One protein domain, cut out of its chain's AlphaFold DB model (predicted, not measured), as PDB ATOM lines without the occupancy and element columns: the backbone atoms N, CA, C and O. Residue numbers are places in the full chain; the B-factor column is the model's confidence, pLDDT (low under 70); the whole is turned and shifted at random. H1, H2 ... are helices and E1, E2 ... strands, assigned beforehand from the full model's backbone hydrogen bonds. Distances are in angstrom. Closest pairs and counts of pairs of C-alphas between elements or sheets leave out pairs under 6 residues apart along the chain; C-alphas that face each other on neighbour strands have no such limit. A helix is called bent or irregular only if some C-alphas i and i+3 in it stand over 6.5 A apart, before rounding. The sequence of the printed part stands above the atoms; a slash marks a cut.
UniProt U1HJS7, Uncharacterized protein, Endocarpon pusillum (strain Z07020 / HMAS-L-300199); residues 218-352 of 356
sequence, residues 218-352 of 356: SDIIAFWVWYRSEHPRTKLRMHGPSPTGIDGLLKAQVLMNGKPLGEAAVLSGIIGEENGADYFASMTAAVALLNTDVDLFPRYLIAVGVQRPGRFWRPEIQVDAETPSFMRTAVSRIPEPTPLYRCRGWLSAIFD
ATOM      1  N   SER A 218     -31.449  34.393 -45.683       85.12
ATOM      2  CA  SER A 218     -31.668  34.761 -47.094       85.12
ATOM      3  C   SER A 218     -31.008  33.807 -48.093       85.12
ATOM      4  O   SER A 218     -31.485  33.679 -49.218       85.12
ATOM      5  N   ASP A 219     -29.943  33.118 -47.683       88.69
ATOM      6  CA  ASP A 219     -29.104  32.312 -48.569       88.69
ATOM      7  C   ASP A 219     -29.618  30.875 -48.702       88.69
ATOM      8  O   ASP A 219     -29.208  30.162 -49.612       88.69
ATOM      9  N   ILE A 220     -30.550  30.446 -47.838       90.44
ATOM     10  CA  ILE A 220     -31.040  29.059 -47.757       90.44
ATOM     11  C   ILE A 220     -31.530  28.548 -49.115       90.44
ATOM     12  O   ILE A 220     -31.211  27.429 -49.510       90.44
ATOM     13  N   ILE A 221     -32.319  29.354 -49.831       88.69
ATOM     14  CA  ILE A 221     -32.905  28.936 -51.111       88.69
ATOM     15  C   ILE A 221     -31.803  28.768 -52.159       88.69
ATOM     16  O   ILE A 221     -31.731  27.724 -52.805       88.69
ATOM     17  N   ALA A 222     -30.927  29.766 -52.302       89.94
ATOM     18  CA  ALA A 222     -29.823  29.725 -53.258       89.94
ATOM     19  C   ALA A 222     -28.860  28.569 -52.955       89.94
ATOM     20  O   ALA A 222     -28.464  27.843 -53.866       89.94
ATOM     21  N   PHE A 223     -28.567  28.338 -51.674       94.06
ATOM     22  CA  PHE A 223     -27.761  27.217 -51.209       94.06
ATOM     23  C   PHE A 223     -28.353  25.873 -51.629       94.06
ATOM     24  O   PHE A 223     -27.648  25.070 -52.229       94.06
ATOM     25  N   TRP A 224     -29.640  25.618 -51.377       94.25
ATOM     26  CA  TRP A 224     -30.245  24.332 -51.739       94.25
ATOM     27  C   TRP A 224     -30.378  24.130 -53.250       94.25
ATOM     28  O   TRP A 224     -30.253  22.999 -53.720       94.25
ATOM     29  N   VAL A 225     -30.601  25.201 -54.017       91.38
ATOM     30  CA  VAL A 225     -30.594  25.144 -55.488       91.38
ATOM     31  C   VAL A 225     -29.209  24.741 -55.996       91.38
ATOM     32  O   VAL A 225     -29.099  23.762 -56.735       91.38
ATOM     33  N   TRP A 226     -28.162  25.434 -55.545       94.44
ATOM     34  CA  TRP A 226     -26.775  25.119 -55.889       94.44
ATOM     35  C   TRP A 226     -26.361  23.716 -55.421       94.44
ATOM     36  O   TRP A 226     -25.781  22.932 -56.168       94.44
ATOM     37  N   TYR A 227     -26.715  23.340 -54.194       95.00
ATOM     38  CA  TYR A 227     -26.327  22.048 -53.643       95.00
ATOM     39  C   TYR A 227     -26.897  20.883 -54.464       95.00
ATOM     40  O   TYR A 227     -26.208  19.887 -54.682       95.00
ATOM     41  N   ARG A 228     -28.136  21.011 -54.963       92.81
ATOM     42  CA  ARG A 228     -28.757  19.996 -55.827       92.81
ATOM     43  C   ARG A 228     -28.156  19.941 -57.225       92.81
ATOM     44  O   ARG A 228     -28.145  18.852 -57.790       92.81
ATOM     45  N   SER A 229     -27.672  21.058 -57.777       91.31
ATOM     46  CA  SER A 229     -26.967  21.019 -59.065       91.31
ATOM     47  C   SER A 229     -25.630  20.291 -58.944       91.31
ATOM     48  O   SER A 229     -25.297  19.496 -59.814       91.31
ATOM     49  N   GLU A 230     -24.915  20.489 -57.833       94.31
ATOM     50  CA  GLU A 230     -23.657  19.781 -57.551       94.31
ATOM     51  C   GLU A 230     -23.882  18.309 -57.156       94.31
ATOM     52  O   GLU A 230     -23.039  17.452 -57.411       94.31
ATOM     53  N   HIS A 231     -25.031  17.994 -56.546       94.88
ATOM     54  CA  HIS A 231     -25.348  16.659 -56.028       94.88
ATOM     55  C   HIS A 231     -26.708  16.152 -56.544       94.88
ATOM     56  O   HIS A 231     -27.637  15.939 -55.756       94.88
ATOM     57  N   PRO A 232     -26.845  15.882 -57.857       92.31
ATOM     58  CA  PRO A 232     -28.132  15.551 -58.479       92.31
ATOM     59  C   PRO A 232     -28.742  14.236 -57.973       92.31
ATOM     60  O   PRO A 232     -29.949  14.019 -58.079       92.31
ATOM     61  N   ARG A 233     -27.926  13.346 -57.393       93.94
ATOM     62  CA  ARG A 233     -28.383  12.073 -56.811       93.94
ATOM     63  C   ARG A 233     -28.966  12.224 -55.403       93.94
ATOM     64  O   ARG A 233     -29.573  11.277 -54.901       93.94
ATOM     65  N   THR A 234     -28.796  13.379 -54.763       92.81
ATOM     66  CA  THR A 234     -29.249  13.593 -53.390       92.81
ATOM     67  C   THR A 234     -30.760  13.793 -53.333       92.81
ATOM     68  O   THR A 234     -31.323  14.734 -53.898       92.81
ATOM     69  N   LYS A 235     -31.438  12.913 -52.593       92.69
ATOM     70  CA  LYS A 235     -32.878  12.993 -52.343       92.69
ATOM     71  C   LYS A 235     -33.121  13.773 -51.059       92.69
ATOM     72  O   LYS A 235     -32.859  13.268 -49.972       92.69
ATOM     73  N   LEU A 236     -33.649  14.981 -51.191       91.44
ATOM     74  CA  LEU A 236     -34.070  15.806 -50.064       91.44
ATOM     75  C   LEU A 236     -35.580  15.671 -49.872       91.44
ATOM     76  O   LEU A 236     -36.325  15.744 -50.848       91.44
ATOM     77  N   ARG A 237     -36.027  15.466 -48.632       92.44
ATOM     78  CA  ARG A 237     -37.449  15.433 -48.257       92.44
ATOM     79  C   ARG A 237     -37.673  16.191 -46.963       92.44
ATOM     80  O   ARG A 237     -36.833  16.128 -46.075       92.44
ATOM     81  N   MET A 238     -38.816  16.848 -46.829       90.25
ATOM     82  CA  MET A 238     -39.234  17.420 -45.555       90.25
ATOM     83  C   MET A 238     -39.994  16.348 -44.778       90.25
ATOM     84  O   MET A 238     -40.978  15.795 -45.271       90.25
ATOM     85  N   HIS A 239     -39.525  16.017 -43.580       88.19
ATOM     86  CA  HIS A 239     -40.344  15.299 -42.621       88.19
ATOM     87  C   HIS A 239     -41.324  16.314 -42.035       88.19
ATOM     88  O   HIS A 239     -40.911  17.242 -41.335       88.19
ATOM     89  N   GLY A 240     -42.590  16.169 -42.436       71.19
ATOM     90  CA  GLY A 240     -43.656  17.115 -42.136       71.19
ATOM     91  C   GLY A 240     -43.871  17.323 -40.636       71.19
ATOM     92  O   GLY A 240     -43.358  16.555 -39.818       71.19
ATOM     93  N   PRO A 241     -44.632  18.364 -40.276       75.56
ATOM     94  CA  PRO A 241     -44.788  18.786 -38.897       75.56
ATOM     95  C   PRO A 241     -45.346  17.656 -38.023       75.56
ATOM     96  O   PRO A 241     -46.515  17.289 -38.132       75.56
ATOM     97  N   SER A 242     -44.510  17.110 -37.139       81.62
ATOM     98  CA  SER A 242     -44.936  16.154 -36.115       81.62
ATOM     99  C   SER A 242     -45.312  16.901 -34.829       81.62
ATOM    100  O   SER A 242     -44.584  17.832 -34.454       81.62
ATOM    101  N   PRO A 243     -46.390  16.511 -34.126       80.56
ATOM    102  CA  PRO A 243     -46.735  17.098 -32.837       80.56
ATOM    103  C   PRO A 243     -45.655  16.787 -31.793       80.56
ATOM    104  O   PRO A 243     -45.033  15.727 -31.808       80.56
ATOM    105  N   THR A 244     -45.436  17.719 -30.870       80.06
ATOM    106  CA  THR A 244     -44.370  17.639 -29.848       80.06
ATOM    107  C   THR A 244     -44.888  17.355 -28.435       80.06
ATOM    108  O   THR A 244     -44.109  17.332 -27.486       80.06
ATOM    109  N   GLY A 245     -46.201  17.150 -28.284       81.50
ATOM    110  CA  GLY A 245     -46.872  17.007 -26.987       81.50
ATOM    111  C   GLY A 245     -47.261  18.335 -26.323       81.50
ATOM    112  O   GLY A 245     -47.939  18.319 -25.301       81.50
ATOM    113  N   ILE A 246     -46.879  19.478 -26.906       83.25
ATOM    114  CA  ILE A 246     -47.378  20.808 -26.532       83.25
ATOM    115  C   ILE A 246     -48.300  21.302 -27.649       83.25
ATOM    116  O   ILE A 246     -47.897  21.360 -28.813       83.25
ATOM    117  N   ASP A 247     -49.534  21.658 -27.291       82.44
ATOM    118  CA  ASP A 247     -50.533  22.153 -28.240       82.44
ATOM    119  C   ASP A 247     -50.010  23.385 -28.994       82.44
ATOM    120  O   ASP A 247     -49.488  24.328 -28.396       82.44
ATOM    121  N   GLY A 248     -50.136  23.372 -30.323       81.12
ATOM    122  CA  GLY A 248     -49.665  24.461 -31.184       81.12
ATOM    123  C   GLY A 248     -48.152  24.493 -31.434       81.12
ATOM    124  O   GLY A 248     -47.666  25.479 -31.993       81.12
ATOM    125  N   LEU A 249     -47.417  23.444 -31.042       87.69
ATOM    126  CA  LEU A 249     -45.984  23.308 -31.293       87.69
ATOM    127  C   LEU A 249     -45.696  22.175 -32.291       87.69
ATOM    128  O   LEU A 249     -45.915  20.992 -32.006       87.69
ATOM    129  N   LEU A 250     -45.162  22.548 -33.453       86.50
ATOM    130  CA  LEU A 250     -44.842  21.634 -34.547       86.50
ATOM    131  C   LEU A 250     -43.331  21.457 -34.686       86.50
ATOM    132  O   LEU A 250     -42.553  22.384 -34.442       86.50
ATOM    133  N   LYS A 251     -42.921  20.260 -35.105       89.62
ATOM    134  CA  LYS A 251     -41.522  19.906 -35.354       89.62
ATOM    135  C   LYS A 251     -41.329  19.489 -36.805       89.62
ATOM    136  O   LYS A 251     -41.994  18.558 -37.244       89.62
ATOM    137  N   ALA A 252     -40.399  20.129 -37.507       90.69
ATOM    138  CA  ALA A 252     -40.027  19.789 -38.881       90.69
ATOM    139  C   ALA A 252     -38.532  19.465 -38.974       90.69
ATOM    140  O   ALA A 252     -37.712  19.999 -38.222       90.69
ATOM    141  N   GLN A 253     -38.168  18.578 -39.897       94.38
ATOM    142  CA  GLN A 253     -36.777  18.180 -40.110       94.38
ATOM    143  C   GLN A 253     -36.557  17.766 -41.561       94.38
ATOM    144  O   GLN A 253     -37.395  17.090 -42.153       94.38
ATOM    145  N   VAL A 254     -35.413  18.127 -42.137       95.06
ATOM    146  CA  VAL A 254     -35.048  17.660 -43.478       95.06
ATOM    147  C   VAL A 254     -34.467  16.253 -43.386       95.06
ATOM    148  O   VAL A 254     -33.672  15.942 -42.502       95.06
ATOM    149  N   LEU A 255     -34.846  15.401 -44.331       96.38
ATOM    150  CA  LEU A 255     -34.254  14.097 -44.568       96.38
ATOM    151  C   LEU A 255     -33.399  14.162 -45.834       96.38
ATOM    152  O   LEU A 255     -33.885  14.559 -46.895       96.38
ATOM    153  N   MET A 256     -32.152  13.709 -45.745       95.94
ATOM    154  CA  MET A 256     -31.270  13.485 -46.882       95.94
ATOM    155  C   MET A 256     -31.110  11.985 -47.109       95.94
ATOM    156  O   MET A 256     -30.670  11.252 -46.227       95.94
ATOM    157  N   ASN A 257     -31.487  11.510 -48.296       96.25
ATOM    158  CA  ASN A 257     -31.436  10.094 -48.669       96.25
ATOM    159  C   ASN A 257     -32.148   9.187 -47.643       96.25
ATOM    160  O   ASN A 257     -31.698   8.085 -47.344       96.25
ATOM    161  N   GLY A 258     -33.258   9.679 -47.081       95.00
ATOM    162  CA  GLY A 258     -34.050   8.977 -46.068       95.00
ATOM    163  C   GLY A 258     -33.521   9.077 -44.633       95.00
ATOM    164  O   GLY A 258     -34.201   8.607 -43.726       95.00
ATOM    165  N   LYS A 259     -32.361   9.706 -44.400       96.88
ATOM    166  CA  LYS A 259     -31.791   9.915 -43.061       96.88
ATOM    167  C   LYS A 259     -32.012  11.353 -42.579       96.88
ATOM    168  O   LYS A 259     -31.919  12.261 -43.401       96.88
ATOM    169  N   PRO A 260     -32.271  11.592 -41.284       96.44
ATOM    170  CA  PRO A 260     -32.387  12.947 -40.749       96.44
ATOM    171  C   PRO A 260     -31.105  13.767 -40.942       96.44
ATOM    172  O   PRO A 260     -30.014  13.267 -40.679       96.44
ATOM    173  N   LEU A 261     -31.246  15.018 -41.387       96.06
ATOM    174  CA  LEU A 261     -30.155  15.973 -41.561       96.06
ATOM    175  C   LEU A 261     -30.340  17.171 -40.624       96.06
ATOM    176  O   LEU A 261     -31.307  17.922 -40.748       96.06
ATOM    177  N   GLY A 262     -29.379  17.359 -39.718       93.69
ATOM    178  CA  GLY A 262     -29.403  18.417 -38.707       93.69
ATOM    179  C   GLY A 262     -30.394  18.168 -37.571       93.69
ATOM    180  O   GLY A 262     -31.089  17.153 -37.532       93.69
ATOM    181  N   GLU A 263     -30.440  19.092 -36.612       92.94
ATOM    182  CA  GLU A 263     -31.457  19.095 -35.561       92.94
ATOM    183  C   GLU A 263     -32.839  19.438 -36.145       92.94
ATOM    184  O   GLU A 263     -32.971  20.063 -37.197       92.94
ATOM    185  N   ALA A 264     -33.902  19.005 -35.477       92.62
ATOM    186  CA  ALA A 264     -35.249  19.340 -35.912       92.62
ATOM    187  C   ALA A 264     -35.644  20.739 -35.425       92.62
ATOM    188  O   ALA A 264     -35.480  21.059 -34.246       92.62
ATOM    189  N   ALA A 265     -36.224  21.537 -36.315       90.88
ATOM    190  CA  ALA A 265     -36.723  22.858 -35.977       90.88
ATOM    191  C   ALA A 265     -38.080  22.748 -35.277       90.88
ATOM    192  O   ALA A 265     -38.974  22.031 -35.729       90.88
ATOM    193  N   VAL A 266     -38.228  23.482 -34.175       88.19
ATOM    194  CA  VAL A 266     -39.448  23.534 -33.366       88.19
ATOM    195  C   VAL A 266     -40.052  24.933 -33.467       88.19
ATOM    196  O   VAL A 266     -39.344  25.936 -33.301       88.19
ATOM    197  N   LEU A 267     -41.352  25.017 -33.753       82.31
ATOM    198  CA  LEU A 267     -42.070  26.287 -33.838       82.31
ATOM    199  C   LEU A 267     -43.360  26.287 -33.057       82.31
ATOM    200  O   LEU A 267     -44.153  25.352 -33.150       82.31
ATOM    201  N   SER A 268     -43.573  27.407 -32.377       79.69
ATOM    202  CA  SER A 268     -44.878  27.811 -31.895       79.69
ATOM    203  C   SER A 268     -45.611  28.645 -32.939       79.69
ATOM    204  O   SER A 268     -45.054  29.589 -33.495       79.69
ATOM    205  N   GLY A 269     -46.881  28.331 -33.185       64.44
ATOM    206  CA  GLY A 269     -47.763  29.242 -33.910       64.44
ATOM    207  C   GLY A 269     -48.559  28.659 -35.072       64.44
ATOM    208  O   GLY A 269     -48.327  27.565 -35.572       64.44
ATOM    209  N   ILE A 270     -49.565  29.460 -35.411       50.00
ATOM    210  CA  ILE A 270     -50.814  29.168 -36.113       50.00
ATOM    211  C   ILE A 270     -50.585  28.879 -37.605       50.00
ATOM    212  O   ILE A 270     -49.717  29.475 -38.238       50.00
ATOM    213  N   ILE A 271     -51.455  28.028 -38.151       43.72
ATOM    214  CA  ILE A 271     -51.607  27.481 -39.519       43.72
ATOM    215  C   ILE A 271     -51.671  28.553 -40.658       43.72
ATOM    216  O   ILE A 271     -52.069  28.274 -41.776       43.72
ATOM    217  N   GLY A 272     -51.260  29.808 -40.435       45.50
ATOM    218  CA  GLY A 272     -51.206  30.870 -41.458       45.50
ATOM    219  C   GLY A 272     -49.834  31.076 -42.121       45.50
ATOM    220  O   GLY A 272     -49.762  31.513 -43.276       45.50
ATOM    221  N   GLU A 273     -48.747  30.741 -41.415       55.22
ATOM    222  CA  GLU A 273     -47.365  30.733 -41.926       55.22
ATOM    223  C   GLU A 273     -46.918  29.291 -42.195       55.22
ATOM    224  O   GLU A 273     -45.926  28.813 -41.650       55.22
ATOM    225  N   GLU A 274     -47.666  28.581 -43.042       53.06
ATOM    226  CA  GLU A 274     -47.516  27.141 -43.326       53.06
ATOM    227  C   GLU A 274     -46.094  26.691 -43.736       53.06
ATOM    228  O   GLU A 274     -45.812  25.500 -43.729       53.06
ATOM    229  N   ASN A 275     -45.162  27.616 -44.009       63.53
ATOM    230  CA  ASN A 275     -43.779  27.317 -44.408       63.53
ATOM    231  C   ASN A 275     -42.704  27.705 -43.375       63.53
ATOM    232  O   ASN A 275     -41.517  27.530 -43.653       63.53
ATOM    233  N   GLY A 276     -43.063  28.245 -42.204       74.19
ATOM    234  CA  GLY A 276     -42.068  28.659 -41.204       74.19
ATOM    235  C   GLY A 276     -41.214  27.485 -40.708       74.19
ATOM    236  O   GLY A 276     -39.991  27.590 -40.617       74.19
ATOM    237  N   ALA A 277     -41.843  26.331 -40.464       77.38
ATOM    238  CA  ALA A 277     -41.161  25.118 -40.001       77.38
ATOM    239  C   ALA A 277     -40.212  24.532 -41.024       77.38
ATOM    240  O   ALA A 277     -39.050  24.278 -40.706       77.38
ATOM    241  N   ASP A 278     -40.671  24.435 -42.261       85.06
ATOM    242  CA  ASP A 278     -39.861  23.991 -43.382       85.06
ATOM    243  C   ASP A 278     -38.642  24.893 -43.571       85.06
ATOM    244  O   ASP A 278     -37.542  24.407 -43.832       85.06
ATOM    245  N   TYR A 279     -38.808  26.204 -43.392       87.06
ATOM    246  CA  TYR A 279     -37.731  27.174 -43.539       87.06
ATOM    247  C   TYR A 279     -36.635  27.003 -42.483       87.06
ATOM    248  O   TYR A 279     -35.462  26.849 -42.829       87.06
ATOM    249  N   PHE A 280     -36.992  26.965 -41.198       90.62
ATOM    250  CA  PHE A 280     -36.006  26.777 -40.127       90.62
ATOM    251  C   PHE A 280     -35.411  25.361 -40.115       90.62
ATOM    252  O   PHE A 280     -34.228  25.194 -39.807       90.62
ATOM    253  N   ALA A 281     -36.180  24.345 -40.519       92.75
ATOM    254  CA  ALA A 281     -35.660  22.999 -40.743       92.75
ATOM    255  C   ALA A 281     -34.630  22.992 -41.881       92.75
ATOM    256  O   ALA A 281     -33.554  22.420 -41.730       92.75
ATOM    257  N   SER A 282     -34.912  23.695 -42.982       93.38
ATOM    258  CA  SER A 282     -33.985  23.854 -44.111       93.38
ATOM    259  C   SER A 282     -32.707  24.585 -43.713       93.38
ATOM    260  O   SER A 282     -31.632  24.208 -44.174       93.38
ATOM    261  N   MET A 283     -32.811  25.598 -42.848       93.38
ATOM    262  CA  MET A 283     -31.652  26.295 -42.289       93.38
ATOM    263  C   MET A 283     -30.785  25.349 -41.463       93.38
ATOM    264  O   MET A 283     -29.574  25.270 -41.654       93.38
ATOM    265  N   THR A 284     -31.419  24.597 -40.566       95.50
ATOM    266  CA  THR A 284     -30.723  23.674 -39.667       95.50
ATOM    267  C   THR A 284     -30.034  22.548 -40.423       95.50
ATOM    268  O   THR A 284     -28.896  22.189 -40.126       95.50
ATOM    269  N   ALA A 285     -30.695  22.052 -41.459       96.62
ATOM    270  CA  ALA A 285     -30.173  21.059 -42.374       96.62
ATOM    271  C   ALA A 285     -28.980  21.585 -43.192       96.62
ATOM    272  O   ALA A 285     -27.982  20.882 -43.335       96.62
ATOM    273  N   ALA A 286     -29.054  22.828 -43.685       96.31
ATOM    274  CA  ALA A 286     -27.963  23.460 -44.425       96.31
ATOM    275  C   ALA A 286     -26.734  23.655 -43.531       96.31
ATOM    276  O   ALA A 286     -25.640  23.240 -43.892       96.31
ATOM    277  N   VAL A 287     -26.922  24.192 -42.324       95.44
ATOM    278  CA  VAL A 287     -25.840  24.368 -41.346       95.44
ATOM    279  C   VAL A 287     -25.192  23.030 -40.971       95.44
ATOM    280  O   VAL A 287     -23.969  22.926 -40.954       95.44
ATOM    281  N   ALA A 288     -25.984  21.982 -40.725       96.31
ATOM    282  CA  ALA A 288     -25.450  20.654 -40.423       96.31
ATOM    283  C   ALA A 288     -24.590  20.092 -41.565       96.31
ATOM    284  O   ALA A 288     -23.560  19.461 -41.324       96.31
ATOM    285  N   LEU A 289     -24.997  20.347 -42.806       96.31
ATOM    286  CA  LEU A 289     -24.264  19.933 -43.992       96.31
ATOM    287  C   LEU A 289     -22.951  20.713 -44.157       96.31
ATOM    288  O   LEU A 289     -21.916  20.095 -44.381       96.31
ATOM    289  N   LEU A 290     -22.978  22.036 -43.958       94.88
ATOM    290  CA  LEU A 290     -21.780  22.888 -43.962       94.88
ATOM    291  C   LEU A 290     -20.777  22.507 -42.857       94.88
ATOM    292  O   LEU A 290     -19.576  22.639 -43.049       94.88
ATOM    293  N   ASN A 291     -21.254  22.015 -41.712       93.62
ATOM    294  CA  ASN A 291     -20.383  21.506 -40.646       93.62
ATOM    295  C   ASN A 291     -19.822  20.108 -40.933       93.62
ATOM    296  O   ASN A 291     -18.804  19.731 -40.360       93.62
ATOM    297  N   THR A 292     -20.497  19.324 -41.776       95.50
ATOM    298  CA  THR A 292     -20.031  17.985 -42.166       95.50
ATOM    299  C   THR A 292     -18.959  18.075 -43.251       95.50
ATOM    300  O   THR A 292     -17.994  17.317 -43.220       95.50
ATOM    301  N   ASP A 293     -19.121  19.007 -44.192       94.94
ATOM    302  CA  ASP A 293     -18.182  19.276 -45.281       94.94
ATOM    303  C   ASP A 293     -17.735  20.745 -45.228       94.94
ATOM    304  O   ASP A 293     -18.424  21.651 -45.705       94.94
ATOM    305  N   VAL A 294     -16.563  20.967 -44.629       91.81
ATOM    306  CA  VAL A 294     -15.973  22.299 -44.410       91.81
ATOM    307  C   VAL A 294     -15.643  23.038 -45.712       91.81
ATOM    308  O   VAL A 294     -15.644  24.271 -45.718       91.81
ATOM    309  N   ASP A 295     -15.434  22.325 -46.822       93.62
ATOM    310  CA  ASP A 295     -15.141  22.926 -48.130       93.62
ATOM    311  C   ASP A 295     -16.413  23.334 -48.884       93.62
ATOM    312  O   ASP A 295     -16.368  24.103 -49.853       93.62
ATOM    313  N   LEU A 296     -17.577  22.870 -48.422       93.69
ATOM    314  CA  LEU A 296     -18.851  23.141 -49.069       93.69
ATOM    315  C   LEU A 296     -19.207  24.629 -49.030       93.69
ATOM    316  O   LEU A 296     -19.701  25.169 -50.023       93.69
ATOM    317  N   PHE A 297     -18.937  25.315 -47.915       91.50
ATOM    318  CA  PHE A 297     -19.278  26.731 -47.782       91.50
ATOM    319  C   PHE A 297     -18.415  27.639 -48.680       91.50
ATOM    320  O   PHE A 297     -18.992  28.428 -49.431       91.50
ATOM    321  N   PRO A 298     -17.071  27.517 -48.716       91.06
ATOM    322  CA  PRO A 298     -16.249  28.230 -49.695       91.06
ATOM    323  C   PRO A 298     -16.663  27.967 -51.149       91.06
ATOM    324  O   PRO A 298     -16.776  28.914 -51.931       91.06
ATOM    325  N   ARG A 299     -16.947  26.709 -51.514       92.81
ATOM    326  CA  ARG A 299     -17.406  26.353 -52.870       92.81
ATOM    327  C   ARG A 299     -18.731  27.016 -53.222       92.81
ATOM    328  O   ARG A 299     -18.860  27.555 -54.320       92.81
ATOM    329  N   TYR A 300     -19.680  27.020 -52.286       92.12
ATOM    330  CA  TYR A 300     -20.932  27.749 -52.440       92.12
ATOM    331  C   TYR A 300     -20.656  29.230 -52.712       92.12
ATOM    332  O   TYR A 300     -21.099  29.747 -53.733       92.12
ATOM    333  N   LEU A 301     -19.868  29.896 -51.861       88.88
ATOM    334  CA  LEU A 301     -19.561  31.325 -51.994       88.88
ATOM    335  C   LEU A 301     -18.913  31.682 -53.341       88.88
ATOM    336  O   LEU A 301     -19.230  32.728 -53.912       88.88
ATOM    337  N   ILE A 302     -18.033  30.815 -53.853       88.62
ATOM    338  CA  ILE A 302     -17.436  30.954 -55.188       88.62
ATOM    339  C   ILE A 302     -18.519  30.831 -56.267       88.62
ATOM    340  O   ILE A 302     -18.605  31.692 -57.141       88.62
ATOM    341  N   ALA A 303     -19.371  29.806 -56.184       85.94
ATOM    342  CA  ALA A 303     -20.412  29.539 -57.174       85.94
ATOM    343  C   ALA A 303     -21.470  30.651 -57.254       85.94
ATOM    344  O   ALA A 303     -21.857  31.050 -58.351       85.94
ATOM    345  N   VAL A 304     -21.893  31.210 -56.115       81.19
ATOM    346  CA  VAL A 304     -22.812  32.365 -56.081       81.19
ATOM    347  C   VAL A 304     -22.115  33.713 -56.313       81.19
ATOM    348  O   VAL A 304     -22.756  34.759 -56.229       81.19
ATOM    349  N   GLY A 305     -20.819  33.727 -56.642       71.25
ATOM    350  CA  GLY A 305     -20.102  34.945 -57.029       71.25
ATOM    351  C   GLY A 305     -19.930  35.969 -55.900       71.25
ATOM    352  O   GLY A 305     -19.655  37.139 -56.171       71.25
ATOM    353  N   VAL A 306     -20.042  35.547 -54.633       59.16
ATOM    354  CA  VAL A 306     -19.979  36.424 -53.443       59.16
ATOM    355  C   VAL A 306     -18.577  37.024 -53.231       59.16
ATOM    356  O   VAL A 306     -18.388  37.894 -52.386       59.16
ATOM    357  N   GLN A 307     -17.592  36.674 -54.067       46.47
ATOM    358  CA  GLN A 307     -16.299  37.365 -54.112       46.47
ATOM    359  C   GLN A 307     -16.380  38.838 -54.561       46.47
ATOM    360  O   GLN A 307     -15.376  39.543 -54.485       46.47
ATOM    361  N   ARG A 308     -17.543  39.351 -54.996       39.81
ATOM    362  CA  ARG A 308     -17.747  40.795 -55.203       39.81
ATOM    363  C   ARG A 308     -19.001  41.294 -54.478       39.81
ATOM    364  O   ARG A 308     -20.101  40.865 -54.833       39.81
ATOM    365  N   PRO A 309     -18.888  42.235 -53.522       39.47
ATOM    366  CA  PRO A 309     -20.065  42.881 -52.956       39.47
ATOM    367  C   PRO A 309     -20.841  43.586 -54.082       39.47
ATOM    368  O   PRO A 309     -20.296  44.443 -54.774       39.47
ATOM    369  N   GLY A 310     -22.103  43.195 -54.294       40.78
ATOM    370  CA  GLY A 310     -23.033  43.892 -55.196       40.78
ATOM    371  C   GLY A 310     -23.407  43.197 -56.511       40.78
ATOM    372  O   GLY A 310     -24.181  43.773 -57.271       40.78
ATOM    373  N   ARG A 311     -22.937  41.974 -56.804       35.03
ATOM    374  CA  ARG A 311     -23.478  41.175 -57.923       35.03
ATOM    375  C   ARG A 311     -24.187  39.931 -57.407       35.03
ATOM    376  O   ARG A 311     -23.551  38.994 -56.946       35.03
ATOM    377  N   PHE A 312     -25.513  39.928 -57.512       43.72
ATOM    378  CA  PHE A 312     -26.310  38.722 -57.326       43.72
ATOM    379  C   PHE A 312     -26.083  37.786 -58.511       43.72
ATOM    380  O   PHE A 312     -26.219  38.193 -59.668       43.72
ATOM    381  N   TRP A 313     -25.757  36.531 -58.227       38.38
ATOM    382  CA  TRP A 313     -25.786  35.478 -59.228       38.38
ATOM    383  C   TRP A 313     -27.230  35.273 -59.699       38.38
ATOM    384  O   TRP A 313     -28.112  34.931 -58.910       38.38
ATOM    385  N   ARG A 314     -27.480  35.511 -60.990       41.41
ATOM    386  CA  ARG A 314     -28.651  34.974 -61.683       41.41
ATOM    387  C   ARG A 314     -28.177  33.686 -62.339       41.41
ATOM    388  O   ARG A 314     -27.365  33.783 -63.259       41.41
ATOM    389  N   PRO A 315     -28.621  32.505 -61.898       41.06
ATOM    390  CA  PRO A 315     -28.376  31.337 -62.708       41.06
ATOM    391  C   PRO A 315     -29.059  31.537 -64.052       41.06
ATOM    392  O   PRO A 315     -30.265  31.788 -64.111       41.06
ATOM    393  N   GLU A 316     -28.312  31.356 -65.128       37.31
ATOM    394  CA  GLU A 316     -28.895  31.029 -66.419       37.31
ATOM    395  C   GLU A 316     -29.344  29.561 -66.331       37.31
ATOM    396  O   GLU A 316     -28.668  28.640 -66.781       37.31
ATOM    397  N   ILE A 317     -30.441  29.315 -65.603       43.12
ATOM    398  CA  ILE A 317     -31.043  27.982 -65.541       43.12
ATOM    399  C   ILE A 317     -31.583  27.723 -66.941       43.12
ATOM    400  O   ILE A 317     -32.565  28.348 -67.342       43.12
ATOM    401  N   GLN A 318     -30.969  26.802 -67.684       37.97
ATOM    402  CA  GLN A 318     -31.648  26.198 -68.821       37.97
ATOM    403  C   GLN A 318     -32.814  25.389 -68.264       37.97
ATOM    404  O   GLN A 318     -32.658  24.291 -67.730       37.97
ATOM    405  N   VAL A 319     -33.988  26.011 -68.286       38.03
ATOM    406  CA  VAL A 319     -35.213  25.402 -67.802       38.03
ATOM    407  C   VAL A 319     -35.711  24.451 -68.885       38.03
ATOM    408  O   VAL A 319     -36.279  24.887 -69.883       38.03
ATOM    409  N   ASP A 320     -35.472  23.158 -68.684       41.78
ATOM    410  CA  ASP A 320     -36.037  22.063 -69.475       41.78
ATOM    411  C   ASP A 320     -37.564  22.246 -69.658       41.78
ATOM    412  O   ASP A 320     -38.268  22.687 -68.735       41.78
ATOM    413  N   ALA A 321     -38.077  21.896 -70.843       40.50
ATOM    414  CA  ALA A 321     -39.492  21.839 -71.197       40.50
ATOM    415  C   ALA A 321     -40.348  20.932 -70.281       40.50
ATOM    416  O   ALA A 321     -41.574  21.065 -70.299       40.50
ATOM    417  N   GLU A 322     -39.746  20.102 -69.431       38.28
ATOM    418  CA  GLU A 322     -40.419  19.314 -68.387       38.28
ATOM    419  C   GLU A 322     -40.559  20.050 -67.042       38.28
ATOM    420  O   GLU A 322     -41.257  19.606 -66.127       38.28
ATOM    421  N   THR A 323     -39.940  21.222 -66.897       39.31
ATOM    422  CA  THR A 323     -40.012  21.998 -65.655       39.31
ATOM    423  C   THR A 323     -41.409  22.612 -65.493       39.31
ATOM    424  O   THR A 323     -41.853  23.329 -66.404       39.31
ATOM    425  N   PRO A 324     -42.104  22.397 -64.352       40.62
ATOM    426  CA  PRO A 324     -43.448  22.923 -64.116       40.62
ATOM    427  C   PRO A 324     -43.536  24.435 -64.352       40.62
ATOM    428  O   PRO A 324     -42.640  25.187 -63.963       40.62
ATOM    429  N   SER A 325     -44.627  24.906 -64.960       37.69
ATOM    430  CA  SER A 325     -44.799  26.312 -65.371       37.69
ATOM    431  C   SER A 325     -44.573  27.321 -64.234       37.69
ATOM    432  O   SER A 325     -43.993  28.378 -64.470       37.69
ATOM    433  N   PHE A 326     -44.910  26.967 -62.987       43.31
ATOM    434  CA  PHE A 326     -44.671  27.819 -61.816       43.31
ATOM    435  C   PHE A 326     -43.178  28.014 -61.487       43.31
ATOM    436  O   PHE A 326     -42.812  29.078 -60.998       43.31
ATOM    437  N   MET A 327     -42.309  27.041 -61.804       34.34
ATOM    438  CA  MET A 327     -40.847  27.165 -61.691       34.34
ATOM    439  C   MET A 327     -40.256  28.029 -62.826       34.34
ATOM    440  O   MET A 327     -39.308  28.776 -62.593       34.34
ATOM    441  N   ARG A 328     -40.855  28.033 -64.030       42.03
ATOM    442  CA  ARG A 328     -40.460  28.948 -65.128       42.03
ATOM    443  C   ARG A 328     -40.771  30.412 -64.813       42.03
ATOM    444  O   ARG A 328     -39.956  31.298 -65.075       42.03
ATOM    445  N   THR A 329     -41.930  30.684 -64.211       41.00
ATOM    446  CA  THR A 329     -42.317  32.040 -63.767       41.00
ATOM    447  C   THR A 329     -41.456  32.545 -62.601       41.00
ATOM    448  O   THR A 329     -41.276  33.744 -62.421       41.00
ATOM    449  N   ALA A 330     -40.911  31.617 -61.824       41.12
ATOM    450  CA  ALA A 330     -40.062  31.828 -60.661       41.12
ATOM    451  C   ALA A 330     -38.630  32.273 -61.021       41.12
ATOM    452  O   ALA A 330     -38.106  33.214 -60.431       41.12
ATOM    453  N   VAL A 331     -38.021  31.637 -62.026       40.59
ATOM    454  CA  VAL A 331     -36.676  31.980 -62.530       40.59
ATOM    455  C   VAL A 331     -36.687  33.290 -63.326       40.59
ATOM    456  O   VAL A 331     -35.760  34.089 -63.228       40.59
ATOM    457  N   SER A 332     -37.773  33.564 -64.056       39.38
ATOM    458  CA  SER A 332     -37.948  34.807 -64.829       39.38
ATOM    459  C   SER A 332     -38.326  36.034 -63.983       39.38
ATOM    460  O   SER A 332     -38.325  37.152 -64.497       39.38
ATOM    461  N   ARG A 333     -38.632  35.854 -62.689       37.59
ATOM    462  CA  ARG A 333     -39.033  36.923 -61.758       37.59
ATOM    463  C   ARG A 333     -38.256  36.873 -60.444       37.59
ATOM    464  O   ARG A 333     -38.869  36.976 -59.389       37.59
ATOM    465  N   ILE A 334     -36.932  36.728 -60.486       40.56
ATOM    466  CA  ILE A 334     -36.083  37.093 -59.340       40.56
ATOM    467  C   ILE A 334     -36.039  38.631 -59.313       40.56
ATOM    468  O   ILE A 334     -35.331  39.211 -60.141       40.56
ATOM    469  N   PRO A 335     -36.813  39.329 -58.459       36.25
ATOM    470  CA  PRO A 335     -36.779  40.779 -58.407       36.25
ATOM    471  C   PRO A 335     -35.622  41.210 -57.496       36.25
ATOM    472  O   PRO A 335     -35.161  40.455 -56.637       36.25
ATOM    473  N   GLU A 336     -35.175  42.451 -57.664       37.03
ATOM    474  CA  GLU A 336     -34.433  43.189 -56.636       37.03
ATOM    475  C   GLU A 336     -35.081  43.042 -55.242       37.03
ATOM    476  O   GLU A 336     -36.284  42.763 -55.165       37.03
ATOM    477  N   PRO A 337     -34.311  43.186 -54.140       35.84
ATOM    478  CA  PRO A 337     -34.692  42.712 -52.811       35.84
ATOM    479  C   PRO A 337     -36.048  43.281 -52.390       35.84
ATOM    480  O   PRO A 337     -36.171  44.414 -51.934       35.84
ATOM    481  N   THR A 338     -37.081  42.459 -52.541       35.12
ATOM    482  CA  THR A 338     -38.438  42.723 -52.073       35.12
ATOM    483  C   THR A 338     -38.737  41.761 -50.924       35.12
ATOM    484  O   THR A 338     -38.236  40.634 -50.910       35.12
ATOM    485  N   PRO A 339     -39.511  42.194 -49.915       37.28
ATOM    486  CA  PRO A 339     -39.662  41.461 -48.665       37.28
ATOM    487  C   PRO A 339     -40.297  40.078 -48.895       37.28
ATOM    488  O   PRO A 339     -41.283  39.942 -49.620       37.28
ATOM    489  N   LEU A 340     -39.711  39.066 -48.242       44.81
ATOM    490  CA  LEU A 340     -39.841  37.604 -48.415       44.81
ATOM    491  C   LEU A 340     -41.262  36.988 -48.335       44.81
ATOM    492  O   LEU A 340     -41.416  35.771 -48.405       44.81
ATOM    493  N   TYR A 341     -42.322  37.785 -48.238       41.06
ATOM    494  CA  TYR A 341     -43.684  37.314 -47.965       41.06
ATOM    495  C   TYR A 341     -44.439  36.740 -49.182       41.06
ATOM    496  O   TYR A 341     -45.589  36.328 -49.041       41.06
ATOM    497  N   ARG A 342     -43.829  36.668 -50.378       39.97
ATOM    498  CA  ARG A 342     -44.465  36.080 -51.582       39.97
ATOM    499  C   ARG A 342     -43.971  34.682 -51.979       39.97
ATOM    500  O   ARG A 342     -44.495  34.117 -52.934       39.97
ATOM    501  N   CYS A 343     -43.048  34.069 -51.237       46.06
ATOM    502  CA  CYS A 343     -42.510  32.740 -51.561       46.06
ATOM    503  C   CYS A 343     -43.326  31.583 -50.942       46.06
ATOM    504  O   CYS A 343     -42.773  30.690 -50.302       46.06
ATOM    505  N   ARG A 344     -44.655  31.571 -51.120       43.31
ATOM    506  CA  ARG A 344     -45.494  30.416 -50.743       43.31
ATOM    507  C   ARG A 344     -45.258  29.260 -51.737       43.31
ATOM    508  O   ARG A 344     -45.450  29.449 -52.932       43.31
ATOM    509  N   GLY A 345     -44.813  28.090 -51.256       54.56
ATOM    510  CA  GLY A 345     -44.737  26.828 -52.025       54.56
ATOM    511  C   GLY A 345     -43.356  26.401 -52.556       54.56
ATOM    512  O   GLY A 345     -43.218  25.303 -53.092       54.56
ATOM    513  N   TRP A 346     -42.315  27.223 -52.397       54.19
ATOM    514  CA  TRP A 346     -40.992  26.946 -52.981       54.19
ATOM    515  C   TRP A 346     -40.207  25.842 -52.270       54.19
ATOM    516  O   TRP A 346     -39.653  24.968 -52.930       54.19
ATOM    517  N   LEU A 347     -40.161  25.863 -50.934       55.19
ATOM    518  CA  LEU A 347     -39.451  24.833 -50.171       55.19
ATOM    519  C   LEU A 347     -40.100  23.469 -50.389       55.19
ATOM    520  O   LEU A 347     -39.406  22.510 -50.707       55.19
ATOM    521  N   SER A 348     -41.428  23.399 -50.348       58.41
ATOM    522  CA  SER A 348     -42.161  22.171 -50.651       58.41
ATOM    523  C   SER A 348     -41.814  21.640 -52.048       58.41
ATOM    524  O   SER A 348     -41.586  20.449 -52.192       58.41
ATOM    525  N   ALA A 349     -41.644  22.498 -53.061       61.50
ATOM    526  CA  ALA A 349     -41.216  22.073 -54.399       61.50
ATOM    527  C   ALA A 349     -39.748  21.597 -54.469       61.50
ATOM    528  O   ALA A 349     -39.415  20.722 -55.269       61.50
ATOM    529  N   ILE A 350     -38.860  22.135 -53.626       60.91
ATOM    530  CA  ILE A 350     -37.490  21.620 -53.477       60.91
ATOM    531  C   ILE A 350     -37.523  20.233 -52.812       60.91
ATOM    532  O   ILE A 350     -36.813  19.325 -53.244       60.91
ATOM    533  N   PHE A 351     -38.366  20.032 -51.803       62.09
ATOM    534  CA  PHE A 351     -38.372  18.811 -50.994       62.09
ATOM    535  C   PHE A 351     -39.360  17.723 -51.455       62.09
ATOM    536  O   PHE A 351     -39.301  16.601 -50.948       62.09
ATOM    537  N   ASP A 352     -40.245  17.994 -52.416       58.12
ATOM    538  CA  ASP A 352     -41.214  17.015 -52.909       58.12
ATOM    539  C   ASP A 352     -40.716  16.300 -54.175       58.12
ATOM    540  O   ASP A 352     -40.774  16.799 -55.296       58.12
TER     541      ASP A 352
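Overview. This is residues 218 to 352 of the 356 residues of an uncharacterized protein of Endocarpon pusillum (strain Z07020 / HMAS-L-300199) (UniProt U1HJS7). A strongly twisted sheet of three strands has the long helix H2 over one face and the other face bare, while H1 packs steeply on H2 and H3 packs on H1. A long excursion with little H4 then leads back to H5, beside E1 on H2's face: two layers, H2 and H5 on one face of the sheet. The 135 printed residues hold five named helices and three named strands, in the order H1 E1 E2 E3 H2 H3 H4 H5. The class is mixed and E1 E2 E3 form a meander, each strand antiparallel to the one before; the whole is compact, radius of gyration of the C-alphas 15.8 A, spanning 45 by 33 by 32 A.

Arrangement. Start at H1, residues 218 to 230, irregular, with C-alphas 218 and 221 7.2 A apart. Next come two hairpins, E1 (236 to 243) with E2 (249 to 256), N 239 to O 253 2.8 A, and E2 with E3 (259 to 268), N 261 to O 254 2.8 A. H2, residues 276 to 292, lies over E2 and E3 at a height of 6.3 A over the sheet; its closest C-alpha pair with E3 is Gly 262 and Ala 285, 4.6 A. H1 touches H2 at a steep tilt of 57 degrees, closest C-alphas Ile 220 and Met 283, 6.2 A. H3, residues 296 to 303, touches H1, closest C-alphas Phe 223 and Tyr 300, 7.0 A. H4, residues 325 to 331, is near H5, residues 346 to 351, whose closest C-alpha pair with E1 is Phe 351 and Arg 237, 4.4 A. Every O i to N i+4 pair is within hydrogen-bond range in H2, H3, H4 and H5, and 8 of 9 in H1.

Along the chain. Find C-alpha 218 at (-31.668, 34.761, -47.094); H1 runs 19.9 A from there. E1, E2 and E3 measure 21.4, 23.6 and 24.8 A, and H2 24.5 A. H5 ends at C-alpha 351, (-38.372, 18.811, -50.994).

Size, cuts and confidence. The C-alphas farthest apart, Gly 245 and Arg 308, are 47.0 A apart, and the printed part has no cut. The links H3 to H4 and H4 to H5 are long, and residues 269 to 275 and 306 to 352 have pLDDT under 70.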